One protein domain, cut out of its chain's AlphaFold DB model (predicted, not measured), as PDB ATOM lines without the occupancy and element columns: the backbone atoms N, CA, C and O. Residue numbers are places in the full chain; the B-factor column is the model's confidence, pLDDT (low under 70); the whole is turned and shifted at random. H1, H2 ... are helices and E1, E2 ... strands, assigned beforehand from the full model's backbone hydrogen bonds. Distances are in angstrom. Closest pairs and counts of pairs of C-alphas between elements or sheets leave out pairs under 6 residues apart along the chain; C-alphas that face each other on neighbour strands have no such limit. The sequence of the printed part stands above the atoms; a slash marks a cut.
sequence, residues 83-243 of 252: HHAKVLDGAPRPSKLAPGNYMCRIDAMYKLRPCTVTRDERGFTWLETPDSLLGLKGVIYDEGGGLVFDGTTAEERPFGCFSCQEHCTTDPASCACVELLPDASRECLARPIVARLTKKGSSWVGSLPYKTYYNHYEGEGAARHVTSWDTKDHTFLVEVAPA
ATOM      1  N   HIS A  83     -38.649  31.274  40.152       89.06
ATOM      2  CA  HIS A  83     -37.469  31.800  39.473       89.06
ATOM      3  C   HIS A  83     -37.360  31.264  38.040       89.06
ATOM      4  O   HIS A  83     -37.419  30.056  37.796       89.06
ATOM      5  N   HIS A  84     -37.156  32.189  37.103       88.50
ATOM      6  CA  HIS A  84     -36.834  31.901  35.711       88.50
ATOM      7  C   HIS A  84     -35.347  32.156  35.488       88.50
ATOM      8  O   HIS A  84     -34.868  33.285  35.632       88.50
ATOM      9  N   ALA A  85     -34.609  31.102  35.143       88.50
ATOM     10  CA  ALA A  85     -33.176  31.191  34.900       88.50
ATOM     11  C   ALA A  85     -32.904  32.120  33.709       88.50
ATOM     12  O   ALA A  85     -33.226  31.792  32.567       88.50
ATOM     13  N   LYS A  86     -32.260  33.267  33.961       87.31
ATOM     14  CA  LYS A  86     -32.008  34.312  32.945       87.31
ATOM     15  C   LYS A  86     -31.201  33.798  31.753       87.31
ATOM     16  O   LYS A  86     -31.259  34.353  30.662       87.31
ATOM     17  N   VAL A  87     -30.424  32.729  31.949       90.62
ATOM     18  CA  VAL A  87     -29.664  32.086  30.870       90.62
ATOM     19  C   VAL A  87     -30.569  31.517  29.767       90.62
ATOM     20  O   VAL A  87     -30.129  31.417  28.623       90.62
ATOM     21  N   LEU A  88     -31.831  31.198  30.074       92.19
ATOM     22  CA  LEU A  88     -32.804  30.653  29.120       92.19
ATOM     23  C   LEU A  88     -33.311  31.677  28.098       92.19
ATOM     24  O   LEU A  88     -33.828  31.272  27.049       92.19
ATOM     25  N   ASP A  89     -33.145  32.971  28.381       92.31
ATOM     26  CA  ASP A  89     -33.537  34.072  27.492       92.31
ATOM     27  C   ASP A  89     -32.542  34.267  26.334       92.31
ATOM     28  O   ASP A  89     -32.819  34.988  25.376       92.31
ATOM     29  N   GLY A  90     -31.369  33.631  26.415       92.31
ATOM     30  CA  GLY A  90     -30.301  33.730  25.426       92.31
ATOM     31  C   GLY A  90     -30.097  32.466  24.590       92.31
ATOM     32  O   GLY A  90     -30.870  31.508  24.628       92.31
ATOM     33  N   ALA A  91     -29.002  32.465  23.828       92.69
ATOM     34  CA  ALA A  91     -28.502  31.263  23.170       92.69
ATOM     35  C   ALA A  91     -27.962  30.257  24.211       92.69
ATOM     36  O   ALA A  91     -27.392  30.682  25.225       92.69
ATOM     37  N   PRO A  92     -28.093  28.939  23.964       92.75
ATOM     38  CA  PRO A  92     -27.559  27.912  24.848       92.75
ATOM     39  C   PRO A  92     -26.054  28.094  25.029       92.75
ATOM     40  O   PRO A  92     -25.298  28.278  24.071       92.75
ATOM     41  N   ARG A  93     -25.611  28.019  26.281       92.69
ATOM     42  CA  ARG A  93     -24.188  28.017  26.613       92.69
ATOM     43  C   ARG A  93     -23.696  26.574  26.717       92.69
ATOM     44  O   ARG A  93     -24.423  25.729  27.246       92.69
ATOM     45  N   PRO A  94     -22.481  26.269  26.232       87.19
ATOM     46  CA  PRO A  94     -21.922  24.935  26.367       87.19
ATOM     47  C   PRO A  94     -21.725  24.580  27.846       87.19
ATOM     48  O   PRO A  94     -21.496  25.444  28.694       87.19
ATOM     49  N   SER A  95     -21.804  23.285  28.135       95.19
ATOM     50  CA  SER A  95     -21.468  22.715  29.435       95.19
ATOM     51  C   SER A  95     -20.522  21.545  29.229       95.19
ATOM     52  O   SER A  95     -20.768  20.679  28.383       95.19
ATOM     53  N   LYS A  96     -19.459  21.492  30.032       94.69
ATOM     54  CA  LYS A  96     -18.549  20.336  30.115       94.69
ATOM     55  C   LYS A  96     -19.210  19.100  30.716       94.69
ATOM     56  O   LYS A  96     -18.631  18.015  30.652       94.69
ATOM     57  N   LEU A  97     -20.382  19.249  31.334       95.44
ATOM     58  CA  LEU A  97     -21.132  18.136  31.894       95.44
ATOM     59  C   LEU A  97     -21.892  17.420  30.769       95.44
ATOM     60  O   LEU A  97     -22.774  17.988  30.127       95.44
ATOM     61  N   ALA A  98     -21.523  16.169  30.501       96.31
ATOM     62  CA  ALA A  98     -22.210  15.358  29.504       96.31
ATOM     63  C   ALA A  98     -23.577  14.894  30.040       96.31
ATOM     64  O   ALA A  98     -23.673  14.599  31.235       96.31
ATOM     65  N   PRO A  99     -24.613  14.770  29.190       97.56
ATOM     66  CA  PRO A  99     -25.871  14.148  29.591       97.56
ATOM     67  C   PRO A  99     -25.658  12.733  30.141       97.56
ATOM     68  O   PRO A  99     -24.844  11.975  29.612       97.56
ATOM     69  N   GLY A 100     -26.385  12.373  31.197       97.06
ATOM     70  CA  GLY A 100     -26.282  11.069  31.841       97.06
ATOM     71  C   GLY A 100     -26.716  11.066  33.303       97.06
ATOM     72  O   GLY A 100     -27.258  12.042  33.824       97.06
ATOM     73  N   ASN A 101     -26.453   9.941  33.964       97.25
ATOM     74  CA  ASN A 101     -26.724   9.754  35.386       97.25
ATOM     75  C   ASN A 101     -25.508  10.153  36.221       97.25
ATOM     76  O   ASN A 101     -24.371   9.786  35.913       97.25
ATOM     77  N   TYR A 102     -25.773  10.869  37.305       97.50
ATOM     78  CA  TYR A 102     -24.784  11.374  38.244       97.50
ATOM     79  C   TYR A 102     -25.230  11.073  39.675       97.50
ATOM     80  O   TYR A 102     -26.341  10.606  39.931       97.50
ATOM     81  N   MET A 103     -24.334  11.339  40.612       96.94
ATOM     82  CA  MET A 103     -24.606  11.333  42.036       96.94
ATOM     83  C   MET A 103     -24.420  12.756  42.554       96.94
ATOM     84  O   MET A 103     -23.325  13.309  42.460       96.94
ATOM     85  N   CYS A 104     -25.479  13.348  43.090       96.06
ATOM     86  CA  CYS A 104     -25.487  14.701  43.610       96.06
ATOM     87  C   CYS A 104     -25.642  14.716  45.125       96.06
ATOM     88  O   CYS A 104     -26.349  13.894  45.708       96.06
ATOM     89  N   ARG A 105     -24.994  15.673  45.778       93.88
ATOM     90  CA  ARG A 105     -25.164  15.955  47.203       93.88
ATOM     91  C   ARG A 105     -25.406  17.443  47.376       93.88
ATOM     92  O   ARG A 105     -24.683  18.244  46.790       93.88
ATOM     93  N   ILE A 106     -26.405  17.773  48.185       89.69
ATOM     94  CA  ILE A 106     -26.726  19.132  48.613       89.69
ATOM     95  C   ILE A 106     -26.715  19.089  50.137       89.69
ATOM     96  O   ILE A 106     -27.519  18.367  50.719       89.69
ATOM     97  N   ASP A 107     -25.777  19.820  50.735       87.44
ATOM     98  CA  ASP A 107     -25.345  19.755  52.137       87.44
ATOM     99  C   ASP A 107     -24.353  18.619  52.468       87.44
ATOM    100  O   ASP A 107     -24.444  17.491  51.983       87.44
ATOM    101  N   ALA A 108     -23.357  18.932  53.301       82.62
ATOM    102  CA  ALA A 108     -22.276  18.014  53.650       82.62
ATOM    103  C   ALA A 108     -22.728  16.846  54.546       82.62
ATOM    104  O   ALA A 108     -22.106  15.781  54.493       82.62
ATOM    105  N   MET A 109     -23.795  17.024  55.331       81.56
ATOM    106  CA  MET A 109     -24.340  16.007  56.235       81.56
ATOM    107  C   MET A 109     -25.124  14.914  55.499       81.56
ATOM    108  O   MET A 109     -25.402  13.859  56.071       81.56
ATOM    109  N   TYR A 110     -25.474  15.134  54.229       82.12
ATOM    110  CA  TYR A 110     -26.315  14.224  53.459       82.12
ATOM    111  C   TYR A 110     -25.497  13.315  52.540       82.12
ATOM    112  O   TYR A 110     -24.382  13.622  52.115       82.12
ATOM    113  N   LYS A 111     -26.062  12.143  52.233       90.62
ATOM    114  CA  LYS A 111     -25.461  11.182  51.303       90.62
ATOM    115  C   LYS A 111     -25.634  11.662  49.863       90.62
ATOM    116  O   LYS A 111     -26.616  12.320  49.537       90.62
ATOM    117  N   LEU A 112     -24.707  11.259  48.997       92.38
ATOM    118  CA  LEU A 112     -24.879  11.365  47.551       92.38
ATOM    119  C   LEU A 112     -26.145  10.605  47.117       92.38
ATOM    120  O   LEU A 112     -26.337   9.442  47.483       92.38
ATOM    121  N   ARG A 113     -26.993  11.261  46.328       94.00
ATOM    122  CA  ARG A 113     -28.240  10.735  45.766       94.00
ATOM    123  C   ARG A 113     -28.187  10.760  44.241       94.00
ATOM    124  O   ARG A 113     -27.484  11.604  43.691       94.00
ATOM    125  N   PRO A 114     -28.898   9.862  43.546       95.38
ATOM    126  CA  PRO A 114     -28.994   9.927  42.096       95.38
ATOM    127  C   PRO A 114     -29.507  11.291  41.625       95.38
ATOM    128  O   PRO A 114     -30.416  11.870  42.216       95.38
ATOM    129  N   CYS A 115     -28.911  11.795  40.555       96.94
ATOM    130  CA  CYS A 115     -29.363  12.976  39.839       96.94
ATOM    131  C   CYS A 115     -29.136  12.785  38.344       96.94
ATOM    132  O   CYS A 115     -28.348  11.931  37.918       96.94
ATOM    133  N   THR A 116     -29.821  13.587  37.538       97.62
ATOM    134  CA  THR A 116     -29.797  13.428  36.085       97.62
ATOM    135  C   THR A 116     -29.376  14.721  35.421       97.62
ATOM    136  O   THR A 116     -29.823  15.807  35.787       97.62
ATOM    137  N   VAL A 117     -28.508  14.576  34.425       97.94
ATOM    138  CA  VAL A 117     -28.114  15.649  33.524       97.94
ATOM    139  C   VAL A 117     -28.705  15.348  32.161       97.94
ATOM    140  O   VAL A 117     -28.424  14.299  31.582       97.94
ATOM    141  N   THR A 118     -29.512  16.254  31.632       97.69
ATOM    142  CA  THR A 118     -30.110  16.117  30.300       97.69
ATOM    143  C   THR A 118     -29.687  17.275  29.410       97.69
ATOM    144  O   THR A 118     -29.136  18.273  29.873       97.69
ATOM    145  N   ARG A 119     -29.901  17.130  28.103       97.69
ATOM    146  CA  ARG A 119     -29.790  18.232  27.153       97.69
ATOM    147  C   ARG A 119     -31.114  18.360  26.426       97.69
ATOM    148  O   ARG A 119     -31.610  17.355  25.922       97.69
ATOM    149  N   ASP A 120     -31.684  19.557  26.424       96.00
ATOM    150  CA  ASP A 120     -32.945  19.808  25.731       96.00
ATOM    151  C   ASP A 120     -32.738  20.031  24.224       96.00
ATOM    152  O   ASP A 120     -31.610  20.101  23.724       96.00
ATOM    153  N   GLU A 121     -33.844  20.146  23.490       95.81
ATOM    154  CA  GLU A 121     -33.855  20.369  22.038       95.81
ATOM    155  C   GLU A 121     -33.201  21.698  21.634       95.81
ATOM    156  O   GLU A 121     -32.679  21.834  20.529       95.81
ATOM    157  N   ARG A 122     -33.194  22.676  22.547       95.62
ATOM    158  CA  ARG A 122     -32.549  23.979  22.366       95.62
ATOM    159  C   ARG A 122     -31.051  23.931  22.679       95.62
ATOM    160  O   ARG A 122     -30.367  24.915  22.429       95.62
ATOM    161  N   GLY A 123     -30.531  22.823  23.207       95.88
ATOM    162  CA  GLY A 123     -29.124  22.633  23.548       95.88
ATOM    163  C   GLY A 123     -28.732  23.052  24.969       95.88
ATOM    164  O   GLY A 123     -27.546  22.976  25.300       95.88
ATOM    165  N   PHE A 124     -29.674  23.457  25.827       97.50
ATOM    166  CA  PHE A 124     -29.377  23.734  27.235       97.50
ATOM    167  C   PHE A 124     -29.119  22.436  27.989       97.50
ATOM    168  O   PHE A 124     -29.822  21.442  27.813       97.50
ATOM    169  N   THR A 125     -28.106  22.453  28.854       97.94
ATOM    170  CA  THR A 125     -27.815  21.328  29.747       97.94
ATOM    171  C   THR A 125     -28.563  21.540  31.058       97.94
ATOM    172  O   THR A 125     -28.336  22.538  31.735       97.94
ATOM    173  N   TRP A 126     -29.445  20.616  31.416       97.81
ATOM    174  CA  TRP A 126     -30.251  20.666  32.633       97.81
ATOM    175  C   TRP A 126     -29.700  19.711  33.684       97.81
ATOM    176  O   TRP A 126     -29.239  18.626  33.341       97.81
ATOM    177  N   LEU A 127     -29.772  20.103  34.953       97.44
ATOM    178  CA  LEU A 127     -29.485  19.271  36.118       97.44
ATOM    179  C   LEU A 127     -30.743  19.190  36.991       97.44
ATOM    180  O   LEU A 127     -31.332  20.222  37.316       97.44
ATOM    181  N   GLU A 128     -31.121  17.977  37.392       96.81
ATOM    182  CA  GLU A 128     -32.273  17.716  38.262       96.81
ATOM    183  C   GLU A 128     -31.898  16.776  39.422       96.81
ATOM    184  O   GLU A 128     -31.252  15.746  39.210       96.81
ATOM    185  N   THR A 129     -32.287  17.138  40.651       93.88
ATOM    186  CA  THR A 129     -31.953  16.428  41.903       93.88
ATOM    187  C   THR A 129     -33.206  16.107  42.737       93.88
ATOM    188  O   THR A 129     -33.338  16.605  43.853       93.88
ATOM    189  N   PRO A 130     -34.147  15.283  42.244       85.00
ATOM    190  CA  PRO A 130     -35.497  15.187  42.813       85.00
ATOM    191  C   PRO A 130     -35.538  14.677  44.266       85.00
ATOM    192  O   PRO A 130     -36.301  15.200  45.065       85.00
ATOM    193  N   ASP A 131     -34.672  13.725  44.630       81.25
ATOM    194  CA  ASP A 131     -34.708  13.034  45.934       81.25
ATOM    195  C   ASP A 131     -33.625  13.521  46.918       81.25
ATOM    196  O   ASP A 131     -33.022  12.739  47.667       81.25
ATOM    197  N   SER A 132     -33.299  14.811  46.874       79.56
ATOM    198  CA  SER A 132     -32.318  15.431  47.777       79.56
ATOM    199  C   SER A 132     -33.008  16.259  48.866       79.56
ATOM    200  O   SER A 132     -34.215  16.445  48.813       79.56
ATOM    201  N   LEU A 133     -32.267  16.729  49.885       80.38
ATOM    202  CA  LEU A 133     -32.836  17.597  50.937       80.38
ATOM    203  C   LEU A 133     -33.550  18.821  50.346       80.38
ATOM    204  O   LEU A 133     -34.531  19.310  50.894       80.38
ATOM    205  N   LEU A 134     -32.987  19.318  49.249       85.75
ATOM    206  CA  LEU A 134     -33.531  20.379  48.433       85.75
ATOM    207  C   LEU A 134     -33.651  19.835  47.022       85.75
ATOM    208  O   LEU A 134     -32.659  19.817  46.297       85.75
ATOM    209  N   GLY A 135     -34.836  19.394  46.619       89.69
ATOM    210  CA  GLY A 135     -35.100  19.061  45.231       89.69
ATOM    211  C   GLY A 135     -34.812  20.271  44.351       89.69
ATOM    212  O   GLY A 135     -35.500  21.282  44.473       89.69
ATOM    213  N   LEU A 136     -33.805  20.203  43.475       93.69
ATOM    214  CA  LEU A 136     -33.415  21.297  42.581       93.69
ATOM    215  C   LEU A 136     -33.612  20.908  41.122       93.69
ATOM    216  O   LEU A 136     -33.427  19.755  40.730       93.69
ATOM    217  N   LYS A 137     -33.923  21.908  40.302       95.50
ATOM    218  CA  LYS A 137     -33.936  21.803  38.847       95.50
ATOM    219  C   LYS A 137     -33.439  23.104  38.243       95.50
ATOM    220  O   LYS A 137     -33.893  24.182  38.621       95.50
ATOM    221  N   GLY A 138     -32.512  23.017  37.300       96.62
ATOM    222  CA  GLY A 138     -31.938  24.209  36.688       96.62
ATOM    223  C   GLY A 138     -31.023  23.915  35.520       96.62
ATOM    224  O   GLY A 138     -30.747  22.760  35.195       96.62
ATOM    225  N   VAL A 139     -30.547  24.985  34.899       97.38
ATOM    226  CA  VAL A 139     -29.590  24.927  33.798       97.38
ATOM    227  C   VAL A 139     -28.180  24.955  34.367       97.38
ATOM    228  O   VAL A 139     -27.896  25.692  35.310       97.38
ATOM    229  N   ILE A 140     -27.280  24.178  33.771       97.56
ATOM    230  CA  ILE A 140     -25.857  24.193  34.088       97.56
ATOM    231  C   ILE A 140     -25.029  24.566  32.858       97.56
ATOM    232  O   ILE A 140     -25.218  24.010  31.777       97.56
ATOM    233  N   TYR A 141     -24.099  25.504  33.015       97.62
ATOM    234  CA  TYR A 141     -23.275  26.011  31.915       97.62
ATOM    235  C   TYR A 141     -21.854  26.367  32.361       97.62
ATOM    236  O   TYR A 141     -21.594  26.577  33.546       97.62
ATOM    237  N   ASP A 142     -20.927  26.437  31.408       96.75
ATOM    238  CA  ASP A 142     -19.535  26.809  31.669       96.75
ATOM    239  C   ASP A 142     -19.391  28.325  31.916       96.75
ATOM    240  O   ASP A 142     -19.838  29.144  31.110       96.75
ATOM    241  N   GLU A 143     -18.697  28.719  32.989       95.56
ATOM    242  CA  GLU A 143     -18.321  30.118  33.255       95.56
ATOM    243  C   GLU A 143     -17.018  30.178  34.067       95.56
ATOM    244  O   GLU A 143     -16.869  29.488  35.075       95.56
ATOM    245  N   GLY A 144     -16.051  30.997  33.637       90.06
ATOM    246  CA  GLY A 144     -14.829  31.261  34.415       90.06
ATOM    247  C   GLY A 144     -13.987  30.021  34.750       90.06
ATOM    248  O   GLY A 144     -13.365  29.964  35.804       90.06
ATOM    249  N   GLY A 145     -13.997  28.996  33.889       92.50
ATOM    250  CA  GLY A 145     -13.291  27.726  34.122       92.50
ATOM    251  C   GLY A 145     -14.044  26.717  35.001       92.50
ATOM    252  O   GLY A 145     -13.657  25.548  35.025       92.50
ATOM    253  N   GLY A 146     -15.133  27.134  35.649       96.56
ATOM    254  CA  GLY A 146     -16.041  26.288  36.420       96.56
ATOM    255  C   GLY A 146     -17.356  25.996  35.693       96.56
ATOM    256  O   GLY A 146     -17.491  26.246  34.492       96.56
ATOM    257  N   LEU A 147     -18.317  25.476  36.456       97.56
ATOM    258  CA  LEU A 147     -19.722  25.374  36.068       97.56
ATOM    259  C   LEU A 147     -20.560  26.321  36.928       97.56
ATOM    260  O   LEU A 147     -20.270  26.517  38.109       97.56
ATOM    261  N   VAL A 148     -21.624  26.865  36.355       97.50
ATOM    262  CA  VAL A 148     -22.659  27.602  37.079       97.50
ATOM    263  C   VAL A 148     -23.965  26.851  36.924       97.50
ATOM    264  O   VAL A 148     -24.374  26.561  35.804       97.50
ATOM    265  N   PHE A 149     -24.594  26.536  38.049       97.38
ATOM    266  CA  PHE A 149     -25.983  26.106  38.118       97.38
ATOM    267  C   PHE A 149     -26.852  27.342  38.362       97.38
ATOM    268  O   PHE A 149     -26.573  28.084  39.301       97.38
ATOM    269  N   ASP A 150     -27.876  27.546  37.537       96.62
ATOM    270  CA  ASP A 150     -28.916  28.568  37.695       96.62
ATOM    271  C   ASP A 150     -30.278  27.873  37.619       96.62
ATOM    272  O   ASP A 150     -30.671  27.348  36.571       96.62
ATOM    273  N   GLY A 151     -30.968  27.795  38.753       95.25
ATOM    274  CA  GLY A 151     -32.177  27.000  38.874       95.25
ATOM    275  C   GLY A 151     -33.110  27.444  39.981       95.25
ATOM    276  O   GLY A 151     -32.974  28.509  40.579       95.25
ATOM    277  N   THR A 152     -34.077  26.580  40.240       93.25
ATOM    278  CA  THR A 152     -35.122  26.736  41.248       93.25
ATOM    279  C   THR A 152     -35.310  25.411  41.979       93.25
ATOM    280  O   THR A 152     -34.736  24.381  41.609       93.25
ATOM    281  N   THR A 153     -36.133  25.411  43.017       90.69
ATOM    282  CA  THR A 153     -36.581  24.170  43.634       90.69
ATOM    283  C   THR A 153     -37.527  23.409  42.701       90.69
ATOM    284  O   THR A 153     -38.412  23.995  42.067       90.69
ATOM    285  N   ALA A 154     -37.355  22.094  42.624       87.50
ATOM    286  CA  ALA A 154     -38.204  21.177  41.871       87.50
ATOM    287  C   ALA A 154     -39.504  20.839  42.622       87.50
ATOM    288  O   ALA A 154     -40.523  20.556  42.003       87.50
ATOM    289  N   GLU A 155     -39.481  20.905  43.954       84.38
ATOM    290  CA  GLU A 155     -40.602  20.524  44.816       84.38
ATOM    291  C   GLU A 155     -41.781  21.503  44.724       84.38
ATOM    292  O   GLU A 155     -41.599  22.699  44.475       84.38
ATOM    293  N   GLU A 156     -43.004  21.016  44.964       79.19
ATOM    294  CA  GLU A 156     -44.198  21.867  45.119       79.19
ATOM    295  C   GLU A 156     -44.091  22.726  46.387       79.19
ATOM    296  O   GLU A 156     -44.382  23.919  46.347       79.19
ATOM    297  N   ARG A 157     -43.602  22.122  47.481       78.25
ATOM    298  CA  ARG A 157     -43.435  22.739  48.802       78.25
ATOM    299  C   ARG A 157     -41.971  22.689  49.258       78.25
ATOM    300  O   ARG A 157     -41.645  21.895  50.136       78.25
ATOM    301  N   PRO A 158     -41.087  23.494  48.648       80.94
ATOM    302  CA  PRO A 158     -39.663  23.448  48.937       80.94
ATOM    303  C   PRO A 158     -39.314  23.713  50.397       80.94
ATOM    304  O   PRO A 158     -39.827  24.650  51.022       80.94
ATOM    305  N   PHE A 159     -38.361  22.931  50.908       79.56
ATOM    306  CA  PHE A 159     -37.757  23.161  52.219       79.56
ATOM    307  C   PHE A 159     -37.266  24.608  52.360       79.56
ATOM    308  O   PHE A 159     -36.602  25.150  51.481       79.56
ATOM    309  N   GLY A 160     -37.581  25.252  53.481       80.38
ATOM    310  CA  GLY A 160     -37.211  26.644  53.731       80.38
ATOM    311  C   GLY A 160     -38.166  27.684  53.142       80.38
ATOM    312  O   GLY A 160     -38.092  28.821  53.585       80.38
ATOM    313  N   CYS A 161     -39.081  27.317  52.237       81.12
ATOM    314  CA  CYS A 161     -40.214  28.171  51.837       81.12
ATOM    315  C   CYS A 161     -41.533  27.776  52.514       81.12
ATOM    316  O   CYS A 161     -42.547  28.439  52.328       81.12
ATOM    317  N   PHE A 162     -41.540  26.679  53.269       77.50
ATOM    318  CA  PHE A 162     -42.689  26.198  54.028       77.50
ATOM    319  C   PHE A 162     -42.207  25.773  55.417       77.50
ATOM    320  O   PHE A 162     -41.174  25.110  55.542       77.50
ATOM    321  N   SER A 163     -42.945  26.148  56.467       68.44
ATOM    322  CA  SER A 163     -42.628  25.768  57.845       68.44
ATOM    323  C   SER A 163     -43.360  24.469  58.184       68.44
ATOM    324  O   SER A 163     -44.459  24.462  58.739       68.44
ATOM    325  N   CYS A 164     -42.772  23.340  57.793       63.59
ATOM    326  CA  CYS A 164     -43.229  22.034  58.260       63.59
ATOM    327  C   CYS A 164     -42.685  21.808  59.676       63.59
ATOM    328  O   CYS A 164     -41.475  21.874  59.888       63.59
ATOM    329  N   GLN A 165     -43.569  21.605  60.658       52.84
ATOM    330  CA  GLN A 165     -43.144  21.349  62.038       52.84
ATOM    331  C   GLN A 165     -42.349  20.034  62.134       52.84
ATOM    332  O   GLN A 165     -42.591  19.093  61.378       52.84
ATOM    333  N   GLU A 166     -41.426  19.956  63.097       46.69
ATOM    334  CA  GLU A 166     -40.519  18.814  63.335       46.69
ATOM    335  C   GLU A 166     -41.229  17.461  63.568       46.69
ATOM    336  O   GLU A 166     -40.594  16.411  63.503       46.69
ATOM    337  N   HIS A 167     -42.548  17.440  63.787       40.75
ATOM    338  CA  HIS A 167     -43.326  16.233  64.112       40.75
ATOM    339  C   HIS A 167     -43.835  15.434  62.898       40.75
ATOM    340  O   HIS A 167     -44.640  14.516  63.038       40.75
ATOM    341  N   CYS A 168     -43.329  15.728  61.702       51.00
ATOM    342  CA  CYS A 168     -43.758  15.109  60.446       51.00
ATOM    343  C   CYS A 168     -43.350  13.635  60.232       51.00
ATOM    344  O   CYS A 168     -43.621  13.066  59.177       51.00
ATOM    345  N   THR A 169     -42.697  12.991  61.199       44.41
ATOM    346  CA  THR A 169     -42.223  11.603  61.060       44.41
ATOM    347  C   THR A 169     -43.293  10.548  61.339       44.41
ATOM    348  O   THR A 169     -43.067   9.383  61.023       44.41
ATOM    349  N   THR A 170     -44.433  10.919  61.935       46.97
ATOM    350  CA  THR A 170     -45.412   9.940  62.454       46.97
ATOM    351  C   THR A 170     -46.638   9.750  61.548       46.97
ATOM    352  O   THR A 170     -47.086   8.618  61.393       46.97
ATOM    353  N   ASP A 171     -47.143  10.806  60.898       45.22
ATOM    354  CA  ASP A 171     -48.220  10.719  59.897       45.22
ATOM    355  C   ASP A 171     -48.118  11.875  58.872       45.22
ATOM    356  O   ASP A 171     -48.390  13.028  59.223       45.22
ATOM    357  N   PRO A 172     -47.759  11.605  57.601       48.72
ATOM    358  CA  PRO A 172     -47.645  12.621  56.552       48.72
ATOM    359  C   PRO A 172     -48.949  13.374  56.255       48.72
ATOM    360  O   PRO A 172     -48.891  14.511  55.784       48.72
ATOM    361  N   ALA A 173     -50.116  12.771  56.516       47.53
ATOM    362  CA  ALA A 173     -51.415  13.423  56.340       47.53
ATOM    363  C   ALA A 173     -51.714  14.427  57.468       47.53
ATOM    364  O   ALA A 173     -52.457  15.384  57.262       47.53
ATOM    365  N   SER A 174     -51.082  14.247  58.634       49.03
ATOM    366  CA  SER A 174     -51.155  15.160  59.782       49.03
ATOM    367  C   SER A 174     -50.152  16.320  59.718       49.03
ATOM    368  O   SER A 174     -50.216  17.233  60.543       49.03
ATOM    369  N   CYS A 175     -49.237  16.319  58.735       55.91
ATOM    370  CA  CYS A 175     -48.307  17.420  58.492       55.91
ATOM    371  C   CYS A 175     -49.059  18.663  58.013       55.91
ATOM    372  O   CYS A 175     -49.088  18.985  56.821       55.91
ATOM    373  N   ALA A 176     -49.610  19.420  58.955       56.03
ATOM    374  CA  ALA A 176     -49.939  20.813  58.738       56.03
ATOM    375  C   ALA A 176     -48.617  21.589  58.620       56.03
ATOM    376  O   ALA A 176     -48.147  22.209  59.573       56.03
ATOM    377  N   CYS A 177     -47.967  21.512  57.454       65.69
ATOM    378  CA  CYS A 177     -46.979  22.517  57.095       65.69
ATOM    379  C   CYS A 177     -47.711  23.852  57.111       65.69
ATOM    380  O   CYS A 177     -48.641  24.059  56.331       65.69
ATOM    381  N   VAL A 178     -47.326  24.727  58.033       71.56
ATOM    382  CA  VAL A 178     -47.895  26.064  58.078       71.56
ATOM    383  C   VAL A 178     -47.225  26.826  56.948       71.56
ATOM    384  O   VAL A 178     -46.001  27.003  56.931       71.56
ATOM    385  N   GLU A 179     -48.027  27.202  55.958       71.62
ATOM    386  CA  GLU A 179     -47.577  28.048  54.858       71.62
ATOM    387  C   GLU A 179     -46.993  29.345  55.434       71.62
ATOM    388  O   GLU A 179     -47.445  29.848  56.469       71.62
ATOM    389  N   LEU A 180     -45.933  29.864  54.812       80.81
ATOM    390  CA  LEU A 180     -45.448  31.186  55.191       80.81
ATOM    391  C   LEU A 180     -46.524  32.229  54.873       80.81
ATOM    392  O   LEU A 180     -47.448  31.995  54.088       80.81
ATOM    393  N   LEU A 181     -46.381  33.419  55.454       84.06
ATOM    394  CA  LEU A 181     -47.183  34.559  55.019       84.06
ATOM    395  C   LEU A 181     -47.040  34.751  53.489       84.06
ATOM    396  O   LEU A 181     -45.942  34.557  52.963       84.06
ATOM    397  N   PRO A 182     -48.108  35.136  52.756       84.00
ATOM    398  CA  PRO A 182     -48.116  35.130  51.288       84.00
ATOM    399  C   PRO A 182     -46.937  35.852  50.626       84.00
ATOM    400  O   PRO A 182     -46.398  35.374  49.625       84.00
ATOM    401  N   ASP A 183     -46.512  36.980  51.196       86.19
ATOM    402  CA  ASP A 183     -45.374  37.749  50.690       86.19
ATOM    403  C   ASP A 183     -44.045  37.001  50.882       86.19
ATOM    404  O   ASP A 183     -43.227  36.974  49.965       86.19
ATOM    405  N   ALA A 184     -43.864  36.313  52.015       87.38
ATOM    406  CA  ALA A 184     -42.690  35.481  52.280       87.38
ATOM    407  C   ALA A 184     -42.644  34.246  51.370       87.38
ATOM    408  O   ALA A 184     -41.593  33.939  50.809       87.38
ATOM    409  N   SER A 185     -43.782  33.574  51.154       85.44
ATOM    410  CA  SER A 185     -43.882  32.461  50.196       85.44
ATOM    411  C   SER A 185     -43.496  32.908  48.786       85.44
ATOM    412  O   SER A 185     -42.701  32.249  48.114       85.44
ATOM    413  N   ARG A 186     -44.021  34.057  48.338       86.81
ATOM    414  CA  ARG A 186     -43.704  34.619  47.020       86.81
ATOM    415  C   ARG A 186     -42.231  34.988  46.907       86.81
ATOM    416  O   ARG A 186     -41.615  34.666  45.895       86.81
ATOM    417  N   GLU A 187     -41.673  35.639  47.925       89.00
ATOM    418  CA  GLU A 187     -40.251  35.973  47.956       89.00
ATOM    419  C   GLU A 187     -39.399  34.705  47.885       89.00
ATOM    420  O   GLU A 187     -38.502  34.628  47.054       89.00
ATOM    421  N   CYS A 188     -39.702  33.687  48.689       88.94
ATOM    422  CA  CYS A 188     -38.920  32.458  48.722       88.94
ATOM    423  C   CYS A 188     -38.940  31.711  47.379       88.94
ATOM    424  O   CYS A 188     -37.885  31.336  46.868       88.94
ATOM    425  N   LEU A 189     -40.119  31.549  46.764       88.31
ATOM    426  CA  LEU A 189     -40.282  30.814  45.502       88.31
ATOM    427  C   LEU A 189     -39.707  31.547  44.280       88.31
ATOM    428  O   LEU A 189     -39.276  30.905  43.320       88.31
ATOM    429  N   ALA A 190     -39.677  32.881  44.302       90.12
ATOM    430  CA  ALA A 190     -39.146  33.684  43.203       90.12
ATOM    431  C   ALA A 190     -37.610  33.745  43.180       90.12
ATOM    432  O   ALA A 190     -37.026  34.333  42.265       90.12
ATOM    433  N   ARG A 191     -36.932  33.191  44.191       90.44
ATOM    434  CA  ARG A 191     -35.496  33.396  44.355       90.44
ATOM    435  C   ARG A 191     -34.637  32.503  43.472       90.44
ATOM    436  O   ARG A 191     -34.873  31.299  43.387       90.44
ATOM    437  N   PRO A 192     -33.563  33.072  42.903       92.81
ATOM    438  CA  PRO A 192     -32.611  32.301  42.132       92.81
ATOM    439  C   PRO A 192     -31.787  31.391  43.045       92.81
ATOM    440  O   PRO A 192     -31.221  31.837  44.048       92.81
ATOM    441  N   ILE A 193     -31.669  30.124  42.657       93.88
ATOM    442  CA  ILE A 193     -30.764  29.153  43.272       93.88
ATOM    443  C   ILE A 193     -29.548  29.047  42.360       93.88
ATOM    444  O   ILE A 193     -29.578  28.360  41.339       93.88
ATOM    445  N   VAL A 194     -28.484  29.766  42.725       96.31
ATOM    446  CA  VAL A 194     -27.258  29.849  41.924       96.31
ATOM    447  C   VAL A 194     -26.094  29.232  42.677       96.31
ATOM    448  O   VAL A 194     -25.728  29.710  43.748       96.31
ATOM    449  N   ALA A 195     -25.471  28.211  42.096       97.00
ATOM    450  CA  ALA A 195     -24.264  27.595  42.641       97.00
ATOM    451  C   ALA A 195     -23.114  27.687  41.637       97.00
ATOM    452  O   ALA A 195     -23.284  27.439  40.443       97.00
ATOM    453  N   ARG A 196     -21.917  28.011  42.132       97.31
ATOM    454  CA  ARG A 196     -20.679  28.010  41.340       97.31
ATOM    455  C   ARG A 196     -19.861  26.789  41.719       97.31
ATOM    456  O   ARG A 196     -19.490  26.639  42.880       97.31
ATOM    457  N   LEU A 197     -19.591  25.926  40.747       98.12
ATOM    458  CA  LEU A 197     -18.905  24.657  40.940       98.12
ATOM    459  C   LEU A 197     -17.517  24.696  40.302       98.12
ATOM    460  O   LEU A 197     -17.323  25.166  39.180       98.12
ATOM    461  N   THR A 198     -16.553  24.127  41.008       97.81
ATOM    462  CA  THR A 198     -15.173  23.954  40.562       97.81
ATOM    463  C   THR A 198     -14.856  22.472  40.451       97.81
ATOM    464  O   THR A 198     -15.416  21.642  41.168       97.81
ATOM    465  N   LYS A 199     -13.976  22.109  39.521       97.50
ATOM    466  CA  LYS A 199     -13.604  20.709  39.334       97.50
ATOM    467  C   LYS A 199     -12.666  20.262  40.459       97.50
ATOM    468  O   LYS A 199     -11.616  20.868  40.654       97.50
ATOM    469  N   LYS A 200     -13.011  19.178  41.157       97.31
ATOM    470  CA  LYS A 200     -12.193  18.538  42.197       97.31
ATOM    471  C   LYS A 200     -12.105  17.036  41.923       97.31
ATOM    472  O   LYS A 200     -13.016  16.275  42.237       97.31
ATOM    473  N   GLY A 201     -11.000  16.609  41.310       96.19
ATOM    474  CA  GLY A 201     -10.846  15.233  40.831       96.19
ATOM    475  C   GLY A 201     -11.854  14.917  39.721       96.19
ATOM    476  O   GLY A 201     -11.890  15.604  38.696       96.19
ATOM    477  N   SER A 202     -12.670  13.882  39.926       95.88
ATOM    478  CA  SER A 202     -13.762  13.509  39.018       95.88
ATOM    479  C   SER A 202     -15.079  14.239  39.296       95.88
ATOM    480  O   SER A 202     -15.977  14.156  38.464       95.88
ATOM    481  N   SER A 203     -15.200  14.942  40.424       97.25
ATOM    482  CA  SER A 203     -16.425  15.636  40.832       97.25
ATOM    483  C   SER A 203     -16.377  17.132  40.508       97.25
ATOM    484  O   SER A 203     -15.308  17.735  40.381       97.25
ATOM    485  N   TRP A 204     -17.553  17.749  40.442       97.94
ATOM    486  CA  TRP A 204     -17.736  19.197  40.490       97.94
ATOM    487  C   TRP A 204     -18.259  19.578  41.866       97.94
ATOM    488  O   TRP A 204     -19.263  19.028  42.303       97.94
ATOM    489  N   VAL A 205     -17.578  20.487  42.557       97.88
ATOM    490  CA  VAL A 205     -17.877  20.849  43.945       97.88
ATOM    491  C   VAL A 205     -17.967  22.360  44.082       97.88
ATOM    492  O   VAL A 205     -17.137  23.092  43.538       97.88
ATOM    493  N   GLY A 206     -18.951  22.836  44.831       97.06
ATOM    494  CA  GLY A 206     -19.139  24.251  45.092       97.06
ATOM    495  C   GLY A 206     -20.043  24.524  46.278       97.06
ATOM    496  O   GLY A 206     -20.358  23.635  47.070       97.06
ATOM    497  N   SER A 207     -20.457  25.778  46.383       95.50
ATOM    498  CA  SER A 207     -21.312  26.264  47.456       95.50
ATOM    499  C   SER A 207     -22.589  26.851  46.874       95.50
ATOM    500  O   SER A 207     -22.549  27.572  45.875       95.50
ATOM    501  N   LEU A 208     -23.708  26.537  47.515       95.00
ATOM    502  CA  LEU A 208     -25.024  27.056  47.203       95.00
ATOM    503  C   LEU A 208     -25.496  27.956  48.352       95.00
ATOM    504  O   LEU A 208     -25.867  27.429  49.404       95.00
ATOM    505  N   PRO A 209     -25.489  29.287  48.181       94.31
ATOM    506  CA  PRO A 209     -26.191  30.170  49.097       94.31
ATOM    507  C   PRO A 209     -27.693  29.888  49.011       94.31
ATOM    508  O   PRO A 209     -28.278  29.876  47.927       94.31
ATOM    509  N   TYR A 210     -28.318  29.663  50.157       91.31
ATOM    510  CA  TYR A 210     -29.741  29.370  50.269       91.31
ATOM    511  C   TYR A 210     -30.306  30.110  51.467       91.31
ATOM    512  O   TYR A 210     -29.633  30.211  52.483       91.31
ATOM    513  N   LYS A 211     -31.531  30.618  51.381       91.38
ATOM    514  CA  LYS A 211     -32.169  31.276  52.522       91.38
ATOM    515  C   LYS A 211     -33.413  30.500  52.905       91.38
ATOM    516  O   LYS A 211     -34.217  30.168  52.040       91.38
ATOM    517  N   THR A 212     -33.542  30.218  54.186       88.81
ATOM    518  CA  THR A 212     -34.728  29.616  54.787       88.81
ATOM    519  C   THR A 212     -35.551  30.710  55.452       88.81
ATOM    520  O   THR A 212     -35.012  31.736  55.872       88.81
ATOM    521  N   TYR A 213     -36.856  30.494  55.522       89.31
ATOM    522  CA  TYR A 213     -37.824  31.400  56.117       89.31
ATOM    523  C   TYR A 213     -38.502  30.676  57.279       89.31
ATOM    524  O   TYR A 213     -38.872  29.502  57.148       89.31
ATOM    525  N   TYR A 214     -38.678  31.366  58.403       86.94
ATOM    526  CA  TYR A 214     -39.356  30.813  59.571       86.94
ATOM    527  C   TYR A 214     -40.509  31.713  59.987       86.94
ATOM    528  O   TYR A 214     -40.396  32.933  60.015       86.94
ATOM    529  N   ASN A 215     -41.637  31.089  60.323       86.12
ATOM    530  CA  ASN A 215     -42.779  31.786  60.894       86.12
ATOM    531  C   ASN A 215     -42.544  32.016  62.392       86.12
ATOM    532  O   ASN A 215     -42.197  31.083  63.124       86.12
ATOM    533  N   HIS A 216     -42.823  33.228  62.860       87.00
ATOM    534  CA  HIS A 216     -43.016  33.517  64.275       87.00
ATOM    535  C   HIS A 216     -44.492  33.397  64.623       87.00
ATOM    536  O   HIS A 216     -45.369  33.799  63.855       87.00
ATOM    537  N   TYR A 217     -44.750  32.829  65.793       86.12
ATOM    538  CA  TYR A 217     -46.093  32.520  66.242       86.12
ATOM    539  C   TYR A 217     -46.397  33.228  67.555       86.12
ATOM    540  O   TYR A 217     -45.540  33.284  68.434       86.12
ATOM    541  N   GLU A 218     -47.641  33.669  67.705       88.50
ATOM    542  CA  GLU A 218     -48.198  34.168  68.962       88.50
ATOM    543  C   GLU A 218     -49.437  33.361  69.350       88.50
ATOM    544  O   GLU A 218     -50.092  32.761  68.495       88.50
ATOM    545  N   GLY A 219     -49.757  33.342  70.646       88.75
ATOM    546  CA  GLY A 219     -50.828  32.524  71.220       88.75
ATOM    547  C   GLY A 219     -50.398  31.091  71.557       88.75
ATOM    548  O   GLY A 219     -49.289  30.655  71.247       88.75
ATOM    549  N   GLU A 220     -51.297  30.343  72.198       80.69
ATOM    550  CA  GLU A 220     -51.062  28.965  72.646       80.69
ATOM    551  C   GLU A 220     -52.121  28.003  72.097       80.69
ATOM    552  O   GLU A 220     -53.275  28.377  71.870       80.69
ATOM    553  N   GLY A 221     -51.730  26.740  71.889       80.94
ATOM    554  CA  GLY A 221     -52.626  25.684  71.417       80.94
ATOM    555  C   GLY A 221     -53.374  26.074  70.139       80.94
ATOM    556  O   GLY A 221     -52.761  26.435  69.138       80.94
ATOM    557  N   ALA A 222     -54.706  26.023  70.193       75.31
ATOM    558  CA  ALA A 222     -55.583  26.362  69.069       75.31
ATOM    559  C   ALA A 222     -55.623  27.866  68.727       75.31
ATOM    560  O   ALA A 222     -56.045  28.220  67.630       75.31
ATOM    561  N   ALA A 223     -55.184  28.753  69.628       79.12
ATOM    562  CA  ALA A 223     -55.113  30.196  69.374       79.12
ATOM    563  C   ALA A 223     -53.802  30.622  68.684       79.12
ATOM    564  O   ALA A 223     -53.610  31.804  68.381       79.12
ATOM    565  N   ARG A 224     -52.883  29.671  68.462       82.06
ATOM    566  CA  ARG A 224     -51.582  29.934  67.853       82.06
ATOM    567  C   ARG A 224     -51.745  30.375  66.398       82.06
ATOM    568  O   ARG A 224     -52.315  29.647  65.589       82.06
ATOM    569  N   HIS A 225     -51.191  31.529  66.045       83.88
ATOM    570  CA  HIS A 225     -51.237  32.071  64.685       83.88
ATOM    571  C   HIS A 225     -49.906  32.726  64.303       83.88
ATOM    572  O   HIS A 225     -49.112  33.092  65.166       83.88
ATOM    573  N   VAL A 226     -49.643  32.824  62.997       85.19
ATOM    574  CA  VAL A 226     -48.422  33.446  62.463       85.19
ATOM    575  C   VAL A 226     -48.573  34.966  62.508       85.19
ATOM    576  O   VAL A 226     -49.522  35.487  61.926       85.19
ATOM    577  N   THR A 227     -47.645  35.675  63.156       89.56
ATOM    578  CA  THR A 227     -47.675  37.151  63.252       89.56
ATOM    579  C   THR A 227     -46.584  37.832  62.442       89.56
ATOM    580  O   THR A 227     -46.748  38.963  61.991       89.56
ATOM    581  N   SER A 228     -45.472  37.140  62.217       90.50
ATOM    582  CA  SER A 228     -44.336  37.643  61.452       90.50
ATOM    583  C   SER A 228     -43.502  36.483  60.913       90.50
ATOM    584  O   SER A 228     -43.787  35.313  61.185       90.50
ATOM    585  N   TRP A 229     -42.483  36.803  60.124       90.88
ATOM    586  CA  TRP A 229     -41.502  35.845  59.636       90.88
ATOM    587  C   TRP A 229     -40.101  36.446  59.704       90.88
ATOM    588  O   TRP A 229     -39.937  37.664  59.608       90.88
ATOM    589  N   ASP A 230     -39.101  35.587  59.840       92.50
ATOM    590  CA  ASP A 230     -37.698  35.935  59.670       92.50
ATOM    591  C   ASP A 230     -37.046  35.042  58.614       92.50
ATOM    592  O   ASP A 230     -37.665  34.155  58.015       92.50
ATOM    593  N   THR A 231     -35.771  35.314  58.357       92.75
ATOM    594  CA  THR A 231     -34.981  34.494  57.454       92.75
ATOM    595  C   THR A 231     -33.614  34.186  58.008       92.75
ATOM    596  O   THR A 231     -33.023  34.994  58.725       92.75
ATOM    597  N   LYS A 232     -33.065  33.059  57.563       92.38
ATOM    598  CA  LYS A 232     -31.694  32.664  57.842       92.38
ATOM    599  C   LYS A 232     -30.978  32.286  56.560       92.38
ATOM    600  O   LYS A 232     -31.485  31.512  55.750       92.38
ATOM    601  N   ASP A 233     -29.778  32.821  56.389       93.25
ATOM    602  CA  ASP A 233     -28.904  32.421  55.296       93.25
ATOM    603  C   ASP A 233     -28.134  31.148  55.666       93.25
ATOM    604  O   ASP A 233     -27.592  30.985  56.761       93.25
ATOM    605  N   HIS A 234     -28.082  30.241  54.706       91.12
ATOM    606  CA  HIS A 234     -27.380  28.975  54.730       91.12
ATOM    607  C   HIS A 234     -26.440  28.910  53.533       91.12
ATOM    608  O   HIS A 234     -26.637  29.553  52.500       91.12
ATOM    609  N   THR A 235     -25.391  28.109  53.659       94.31
ATOM    610  CA  THR A 235     -24.530  27.768  52.532       94.31
ATOM    611  C   THR A 235     -24.398  26.262  52.481       94.31
ATOM    612  O   THR A 235     -23.757  25.659  53.339       94.31
ATOM    613  N   PHE A 236     -25.012  25.658  51.473       92.88
ATOM    614  CA  PHE A 236     -24.953  24.223  51.261       92.88
ATOM    615  C   PHE A 236     -23.753  23.858  50.398       92.88
ATOM    616  O   PHE A 236     -23.434  24.537  49.425       92.88
ATOM    617  N   LEU A 237     -23.089  22.755  50.734       94.94
ATOM    618  CA  LEU A 237     -22.147  22.123  49.817       94.94
ATOM    619  C   LEU A 237     -22.937  21.518  48.654       94.94
ATOM    620  O   LEU A 237     -23.864  20.753  48.898       94.94
ATOM    621  N   VAL A 238     -22.543  21.804  47.419       95.94
ATOM    622  CA  VAL A 238     -23.061  21.109  46.238       95.94
ATOM    623  C   VAL A 238     -21.947  20.285  45.633       95.94
ATOM    624  O   VAL A 238     -20.865  20.800  45.356       95.94
ATOM    625  N   GLU A 239     -22.211  19.007  45.416       96.56
ATOM    626  CA  GLU A 239     -21.312  18.113  44.703       96.56
ATOM    627  C   GLU A 239     -22.073  17.365  43.615       96.56
ATOM    628  O   GLU A 239     -23.142  16.828  43.880       96.56
ATOM    629  N   VAL A 240     -21.497  17.314  42.415       97.00
ATOM    630  CA  VAL A 240     -21.955  16.509  41.281       97.00
ATOM    631  C   VAL A 240     -20.822  15.564  40.897       97.00
ATOM    632  O   VAL A 240     -19.799  15.983  40.349       97.00
ATOM    633  N   ALA A 241     -20.994  14.286  41.206       97.00
ATOM    634  CA  ALA A 241     -20.035  13.226  40.939       97.00
ATOM    635  C   ALA A 241     -20.560  12.294  39.834       97.00
ATOM    636  O   ALA A 241     -21.770  12.073  39.747       97.00
ATOM    637  N   PRO A 242     -19.693  11.715  38.986       96.62
ATOM    638  CA  PRO A 242     -20.103  10.680  38.044       96.62
ATOM    639  C   PRO A 242     -20.791   9.523  38.774       96.62
ATOM    640  O   PRO A 242     -20.358   9.130  39.861       96.62
ATOM    641  N   ALA A 243     -21.840   8.953  38.176       94.69
ATOM    642  CA  ALA A 243     -22.426   7.736  38.719       94.69
ATOM    643  C   ALA A 243     -21.380   6.608  38.761       94.69
ATOM    644  O   ALA A 243     -20.559   6.497  37.841       94.69
TER     645      ALA A 243
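AT A GLANCE: This is residues 83 to 243 of the 252 residues of an uncharacterized protein of Labilithrix luteola (UniProt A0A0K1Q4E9). Eight antiparallel strands close into a small barrel, E1 to E8 in chain order round the ring, and the last two, E7 and E8, run on far past it as a long hairpin arm that makes the length of the domain. H2 packs on this arm, H1 lies outside the barrel by E4 and E5, and residues 169 to 174 of the long loop between E5 and H2 stick out. The printed part has 161 residues, with two named helices and eight named strands in the order H1 E1 E2 E3 E4 E5 H2 E6 E7 E8; the class is mostly strand, with two meanders, E1 to E5 and E6 to E8, each strand the antiparallel neighbour of the one before. The whole is compact, with a radius of gyration of the C-alphas of 17.5 A, and elongated in outline, 54 by 32 by 26 A.

HOW THE PARTS SIT: H1, residues 86 to 89, is outside the barrel at a height over the sheet of 9.2 A, and only just over E5, residues 146 to 153, with 3 of its C-alphas falling on that strand; the closest C-alphas are those of Val 87 and Asp 150, 7.7 A. E1, residues 100 to 106, and E2, residues 113 to 119, form a hairpin, N 102 and O 115 being 2.9 A apart. E2 and E3, residues 125 to 129, form the next, with N 118 and O 126 at 2.9 A. E3 and E4, residues 136 to 143, follow with N 127 and O 138 at 2.8 A, and E4 bends by 52 degrees at residue 139. E4 and E5 form a hairpin with N 139 and O 150 at 2.9 A. H2, residues 182 to 189, is on the barrel, outside it and over none of its strands, at a height over the sheet of 5.6 A. E6, residues 193 to 200, is the antiparallel neighbour of E5, with N 149 and O 195 at 2.9 A. E6 and E7, residues 203 to 218, form a hairpin with N 198 and O 205 at 2.8 A. The closest C-alphas of H2 and E7 are those of Ala 184 and Tyr 213, 7.4 A. E7 and E8, residues 225 to 242, form the long hairpin, with N 206 and O 238 at 2.8 A and N 216 and O 228 at 2.8 A. E8 bends by 83 degrees at residue 228, and beside E1 it closes the ring, with N 105 and O 239 at 2.9 A. Every O i to N i+4 pair of H2 is within hydrogen-bond range; H1 is too short for such a pair.

IN THESE COORDINATES: C-alpha 86 of H1 is at (-32.008, 34.312, 32.945). E5 is 21.9 A long, E6 21.4 A, E7 46.3 A and E8 46.2 A, from first to last C-alpha. E8 ends at C-alpha 242, (-20.103, 10.680, 38.044).

THE WHOLE: The C-alphas of Gly 145 and Ala 222, the two farthest apart, are 54.9 A apart. The printed part has no cut, and the one long link, E5 to H2, has 28 residues. Mean pLDDT of the printed part is 87.5; residues 163 to 177 are under 70.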